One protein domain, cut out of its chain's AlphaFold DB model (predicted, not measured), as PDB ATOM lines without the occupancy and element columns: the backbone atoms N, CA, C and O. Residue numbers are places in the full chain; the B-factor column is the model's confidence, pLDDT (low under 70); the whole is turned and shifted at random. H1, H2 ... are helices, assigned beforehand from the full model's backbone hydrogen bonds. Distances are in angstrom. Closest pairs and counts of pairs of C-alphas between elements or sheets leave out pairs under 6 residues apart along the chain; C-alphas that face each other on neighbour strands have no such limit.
ATOM      1  N   ALA A   4     -17.487 -90.772   4.427       69.62
ATOM      2  CA  ALA A   4     -17.321 -89.384   4.018       69.62
ATOM      3  C   ALA A   4     -18.376 -88.417   4.592       69.62
ATOM      4  O   ALA A   4     -18.038 -87.269   4.857       69.62
ATOM      5  N   VAL A   5     -19.626 -88.855   4.801       71.00
ATOM      6  CA  VAL A   5     -20.699 -87.989   5.339       71.00
ATOM      7  C   VAL A   5     -20.455 -87.715   6.822       71.00
ATOM      8  O   VAL A   5     -20.419 -86.565   7.240       71.00
ATOM      9  N   LEU A   6     -20.140 -88.762   7.590       71.88
ATOM     10  CA  LEU A   6     -19.783 -88.627   9.006       71.88
ATOM     11  C   LEU A   6     -18.507 -87.794   9.209       71.88
ATOM     12  O   LEU A   6     -18.415 -87.021  10.156       71.88
ATOM     13  N   GLN A   7     -17.524 -87.922   8.311       75.75
ATOM     14  CA  GLN A   7     -16.309 -87.101   8.342       75.75
ATOM     15  C   GLN A   7     -16.582 -85.625   8.028       75.75
ATOM     16  O   GLN A   7     -15.932 -84.753   8.602       75.75
ATOM     17  N   PHE A   8     -17.527 -85.337   7.132       79.19
ATOM     18  CA  PHE A   8     -17.925 -83.972   6.795       79.19
ATOM     19  C   PHE A   8     -18.659 -83.293   7.956       79.19
ATOM     20  O   PHE A   8     -18.330 -82.160   8.303       79.19
ATOM     21  N   ASP A   9     -19.572 -84.007   8.616       74.94
ATOM     22  CA  ASP A   9     -20.297 -83.496   9.784       74.94
ATOM     23  C   ASP A   9     -19.375 -83.292  10.987       74.94
ATOM     24  O   ASP A   9     -19.444 -82.257  11.644       74.94
ATOM     25  N   ALA A  10     -18.442 -84.221  11.229       78.56
ATOM     26  CA  ALA A  10     -17.417 -84.056  12.256       78.56
ATOM     27  C   ALA A  10     -16.540 -82.824  11.986       78.56
ATOM     28  O   ALA A  10     -16.232 -82.071  12.905       78.56
ATOM     29  N   LYS A  11     -16.177 -82.577  10.723       82.50
ATOM     30  CA  LYS A  11     -15.412 -81.388  10.343       82.50
ATOM     31  C   LYS A  11     -16.214 -80.102  10.567       82.50
ATOM     32  O   LYS A  11     -15.679 -79.155  11.128       82.50
ATOM     33  N   ARG A  12     -17.494 -80.084  10.190       80.31
ATOM     34  CA  ARG A  12     -18.389 -78.934  10.378       80.31
ATOM     35  C   ARG A  12     -18.659 -78.639  11.856       80.31
ATOM     36  O   ARG A  12     -18.714 -77.476  12.237       80.31
ATOM     37  N   ALA A  13     -18.796 -79.676  12.679       80.31
ATOM     38  CA  ALA A  13     -18.907 -79.538  14.127       80.31
ATOM     39  C   ALA A  13     -17.626 -78.939  14.725       80.31
ATOM     40  O   ALA A  13     -17.697 -78.034  15.545       80.31
ATOM     41  N   VAL A  14     -16.450 -79.387  14.273       82.69
ATOM     42  CA  VAL A  14     -15.156 -78.839  14.716       82.69
ATOM     43  C   VAL A  14     -14.968 -77.384  14.276       82.69
ATOM     44  O   VAL A  14     -14.511 -76.578  15.079       82.69
ATOM     45  N   GLU A  15     -15.380 -77.019  13.057       82.25
ATOM     46  CA  GLU A  15     -15.350 -75.628  12.567       82.25
ATOM     47  C   GLU A  15     -16.211 -74.686  13.436       82.25
ATOM     48  O   GLU A  15     -15.844 -73.538  13.649       82.25
ATOM     49  N   GLN A  16     -17.330 -75.163  13.996       78.06
ATOM     50  CA  GLN A  16     -18.164 -74.375  14.920       78.06
ATOM     51  C   GLN A  16     -17.550 -74.219  16.319       78.06
ATOM     52  O   GLN A  16     -17.903 -73.293  17.048       78.06
ATOM     53  N   LEU A  17     -16.654 -75.129  16.698       81.44
ATOM     54  CA  LEU A  17     -15.972 -75.125  17.991       81.44
ATOM     55  C   LEU A  17     -14.668 -74.312  17.966       81.44
ATOM     56  O   LEU A  17     -14.150 -73.973  19.026       81.44
ATOM     57  N   GLU A  18     -14.141 -73.996  16.779       82.31
ATOM     58  CA  GLU A  18     -12.843 -73.330  16.591       82.31
ATOM     59  C   GLU A  18     -12.815 -71.891  17.142       82.31
ATOM     60  O   GLU A  18     -11.782 -71.441  17.637       82.31
ATOM     61  N   ASP A  19     -13.960 -71.201  17.133       81.00
ATOM     62  CA  ASP A  19     -14.093 -69.808  17.586       81.00
ATOM     63  C   ASP A  19     -14.453 -69.661  19.086       81.00
ATOM     64  O   ASP A  19     -14.604 -68.542  19.585       81.00
ATOM     65  N   LEU A  20     -14.610 -70.768  19.825       84.50
ATOM     66  CA  LEU A  20     -15.034 -70.766  21.233       84.50
ATOM     67  C   LEU A  20     -13.853 -70.648  22.212       84.50
ATOM     68  O   LEU A  20     -12.729 -71.069  21.933       84.50
ATOM     69  N   SER A  21     -14.100 -70.076  23.396       85.19
ATOM     70  CA  SER A  21     -13.072 -69.963  24.440       85.19
ATOM     71  C   SER A  21     -12.822 -71.303  25.147       85.19
ATOM     72  O   SER A  21     -13.673 -72.190  25.132       85.19
ATOM     73  N   ASN A  22     -11.665 -71.461  25.807       83.06
ATOM     74  CA  ASN A  22     -11.356 -72.696  26.552       83.06
ATOM     75  C   ASN A  22     -12.394 -72.980  27.652       83.06
ATOM     76  O   ASN A  22     -12.773 -74.132  27.833       83.06
ATOM     77  N   ASP A  23     -12.914 -71.940  28.311       83.19
ATOM     78  CA  ASP A  23     -13.957 -72.087  29.333       83.19
ATOM     79  C   ASP A  23     -15.296 -72.556  28.726       83.19
ATOM     80  O   ASP A  23     -16.042 -73.303  29.363       83.19
ATOM     81  N   ASP A  24     -15.608 -72.150  27.489       80.44
ATOM     82  CA  ASP A  24     -16.809 -72.590  26.767       80.44
ATOM     83  C   ASP A  24     -16.671 -74.037  26.274       80.44
ATOM     84  O   ASP A  24     -17.609 -74.827  26.399       80.44
ATOM     85  N   LEU A  25     -15.490 -74.410  25.769       83.62
ATOM     86  CA  LEU A  25     -15.172 -75.781  25.362       83.62
ATOM     87  C   LEU A  25     -15.196 -76.744  26.556       83.62
ATOM     88  O   LEU A  25     -15.771 -77.827  26.450       83.62
ATOM     89  N   ASP A  26     -14.669 -76.329  27.711       83.75
ATOM     90  CA  ASP A  26     -14.744 -77.104  28.954       83.75
ATOM     91  C   ASP A  26     -16.195 -77.280  29.424       83.75
ATOM     92  O   ASP A  26     -16.563 -78.341  29.929       83.75
ATOM     93  N   GLN A  27     -17.059 -76.280  29.229       83.56
ATOM     94  CA  GLN A  27     -18.484 -76.422  29.530       83.56
ATOM     95  C   GLN A  27     -19.216 -77.356  28.566       83.56
ATOM     96  O   GLN A  27     -20.155 -78.021  28.992       83.56
ATOM     97  N   ILE A  28     -18.830 -77.390  27.290       84.25
ATOM     98  CA  ILE A  28     -19.428 -78.282  26.290       84.25
ATOM     99  C   ILE A  28     -18.989 -79.730  26.533       84.25
ATOM    100  O   ILE A  28     -19.819 -80.629  26.482       84.25
ATOM    101  N   ILE A  29     -17.714 -79.965  26.855       83.38
ATOM    102  CA  ILE A  29     -17.187 -81.314  27.128       83.38
ATOM    103  C   ILE A  29     -17.777 -81.906  28.414       83.38
ATOM    104  O   ILE A  29     -17.986 -83.113  28.493       83.38
ATOM    105  N   ASN A  30     -18.042 -81.073  29.423       85.38
ATOM    106  CA  ASN A  30     -18.549 -81.527  30.720       85.38
ATOM    107  C   ASN A  30     -20.085 -81.470  30.845       85.38
ATOM    108  O   ASN A  30     -20.610 -81.757  31.922       85.38
ATOM    109  N   ASN A  31     -20.807 -81.081  29.787       86.69
ATOM    110  CA  ASN A  31     -22.266 -81.053  29.766       86.69
ATOM    111  C   ASN A  31     -22.809 -81.754  28.516       86.69
ATOM    112  O   ASN A  31     -22.871 -81.166  27.434       86.69
ATOM    113  N   ASP A  32     -23.270 -82.988  28.712       83.06
ATOM    114  CA  ASP A  32     -23.838 -83.830  27.659       83.06
ATOM    115  C   ASP A  32     -25.014 -83.155  26.930       83.06
ATOM    116  O   ASP A  32     -25.143 -83.310  25.721       83.06
ATOM    117  N   GLU A  33     -25.820 -82.328  27.607       84.69
ATOM    118  CA  GLU A  33     -26.948 -81.620  26.978       84.69
ATOM    119  C   GLU A  33     -26.471 -80.567  25.965       84.69
ATOM    120  O   GLU A  33     -27.047 -80.429  24.885       84.69
ATOM    121  N   LYS A  34     -25.385 -79.845  26.278       80.12
ATOM    122  CA  LYS A  34     -24.779 -78.867  25.355       80.12
ATOM    123  C   LYS A  34     -24.112 -79.560  24.170       80.12
ATOM    124  O   LYS A  34     -24.145 -79.050  23.053       80.12
ATOM    125  N   PHE A  35     -23.507 -80.719  24.408       80.69
ATOM    126  CA  PHE A  35     -22.934 -81.538  23.346       80.69
ATOM    127  C   PHE A  35     -24.021 -82.096  22.411       80.69
ATOM    128  O   PHE A  35     -23.886 -82.017  21.187       80.69
ATOM    129  N   GLU A  36     -25.129 -82.594  22.967       81.94
ATOM    130  CA  GLU A  36     -26.294 -83.038  22.197       81.94
ATOM    131  C   GLU A  36     -26.916 -81.897  21.381       81.94
ATOM    132  O   GLU A  36     -27.293 -82.117  20.231       81.94
ATOM    133  N   GLU A  37     -26.969 -80.671  21.910       81.69
ATOM    134  CA  GLU A  37     -27.462 -79.493  21.181       81.69
ATOM    135  C   GLU A  37     -26.628 -79.198  19.922       81.69
ATOM    136  O   GLU A  37     -27.182 -78.958  18.845       81.69
ATOM    137  N   ILE A  38     -25.298 -79.304  20.013       79.31
ATOM    138  CA  ILE A  38     -24.398 -79.155  18.859       79.31
ATOM    139  C   ILE A  38     -24.632 -80.286  17.852       79.31
ATOM    140  O   ILE A  38     -24.724 -80.027  16.653       79.31
ATOM    141  N   LEU A  39     -24.809 -81.524  18.313       77.44
ATOM    142  CA  LEU A  39     -25.075 -82.679  17.449       77.44
ATOM    143  C   LEU A  39     -26.445 -82.584  16.746       77.44
ATOM    144  O   LEU A  39     -26.577 -82.947  15.575       77.44
ATOM    145  N   LEU A  40     -27.461 -82.050  17.426       78.69
ATOM    146  CA  LEU A  40     -28.790 -81.765  16.872       78.69
ATOM    147  C   LEU A  40     -28.787 -80.582  15.895       78.69
ATOM    148  O   LEU A  40     -29.646 -80.522  15.016       78.69
ATOM    149  N   SER A  41     -27.825 -79.664  16.023       78.69
ATOM    150  CA  SER A  41     -27.644 -78.546  15.088       78.69
ATOM    151  C   SER A  41     -27.073 -78.972  13.724       78.69
ATOM    152  O   SER A  41     -27.207 -78.238  12.739       78.69
ATOM    153  N   LEU A  42     -26.460 -80.161  13.645       79.19
ATOM    154  CA  LEU A  42     -25.955 -80.744  12.400       79.19
ATOM    155  C   LEU A  42     -27.109 -81.260  11.525       79.19
ATOM    156  O   LEU A  42     -28.172 -81.651  12.009       79.19
ATOM    157  N   ASP A  43     -26.907 -81.280  10.205       75.56
ATOM    158  CA  ASP A  43     -27.932 -81.742   9.266       75.56
ATOM    159  C   ASP A  43     -28.044 -83.277   9.275       75.56
ATOM    160  O   ASP A  43     -27.285 -83.987   8.624       75.56
TER     161      ASP A  43
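What this domain is: This is residues 4 to 43 of the 228 residues of the protein "vacuolar protein sorting-associated protein 37B" of Sitophilus oryzae (UniProt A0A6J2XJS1). Three helices make an open, lopsided U: the long helix H1 is one side, the short H2 is the closed end, and H3 folds back from H2 towards H1, at a steep angle to it and with few contacts. The two corners of the U, residues 18 to 24 and residues 29 to 34, stick out. The printed part has 40 residues with three named helices, in the order H1, H2, H3, and no named strand; the class is all helix. It is only just compact, close to loose, with a radius of gyration of the C-alphas of 10.4 A, and its elongated outline spans 30 by 19 by 12 A.

How they stand to each other: H1, residues 4 to 17, and H2, residues 22 to 29, are close but not clearly touching; their closest C-alphas, those of Leu 17 and Leu 25, are 7.4 A apart. They run opposite ways at a steep tilt of 41 degrees. H2 and H3, residues 32 to 41, touch only at the corner by their link, with the closest C-alphas, those of Ile 28 and Lys 34, 5.5 A apart. Their lines are about perpendicular, at 89 degrees. H1 and H3 are close but not clearly touching, with the closest C-alphas, those of Ala 13 and Ile 38, 7.3 A apart. They run opposite ways at a steep tilt of 63 degrees. In H1, H2 and H3 every O i to N i+4 pair is within hydrogen-bond range.

Where its parts are: H1 begins at C-alpha 4, (-17.321, -89.384, 4.018), and is 20.0 A long from first to last C-alpha. H2 begins at C-alpha 22, (-11.356, -72.696, 26.552), and is 10.4 A long. H3 is 14.2 A long and ends at C-alpha 41, (-27.644, -78.546, 15.088).

The domain as a whole: The two C-alphas farthest apart, those of Ala 4 and Asp 23, are 30.8 A apart. The printed part has no cut, and the links H1 to H2 and H2 to H3 are tight. Mean pLDDT of the printed part is 80.5; residue 4 is under 70.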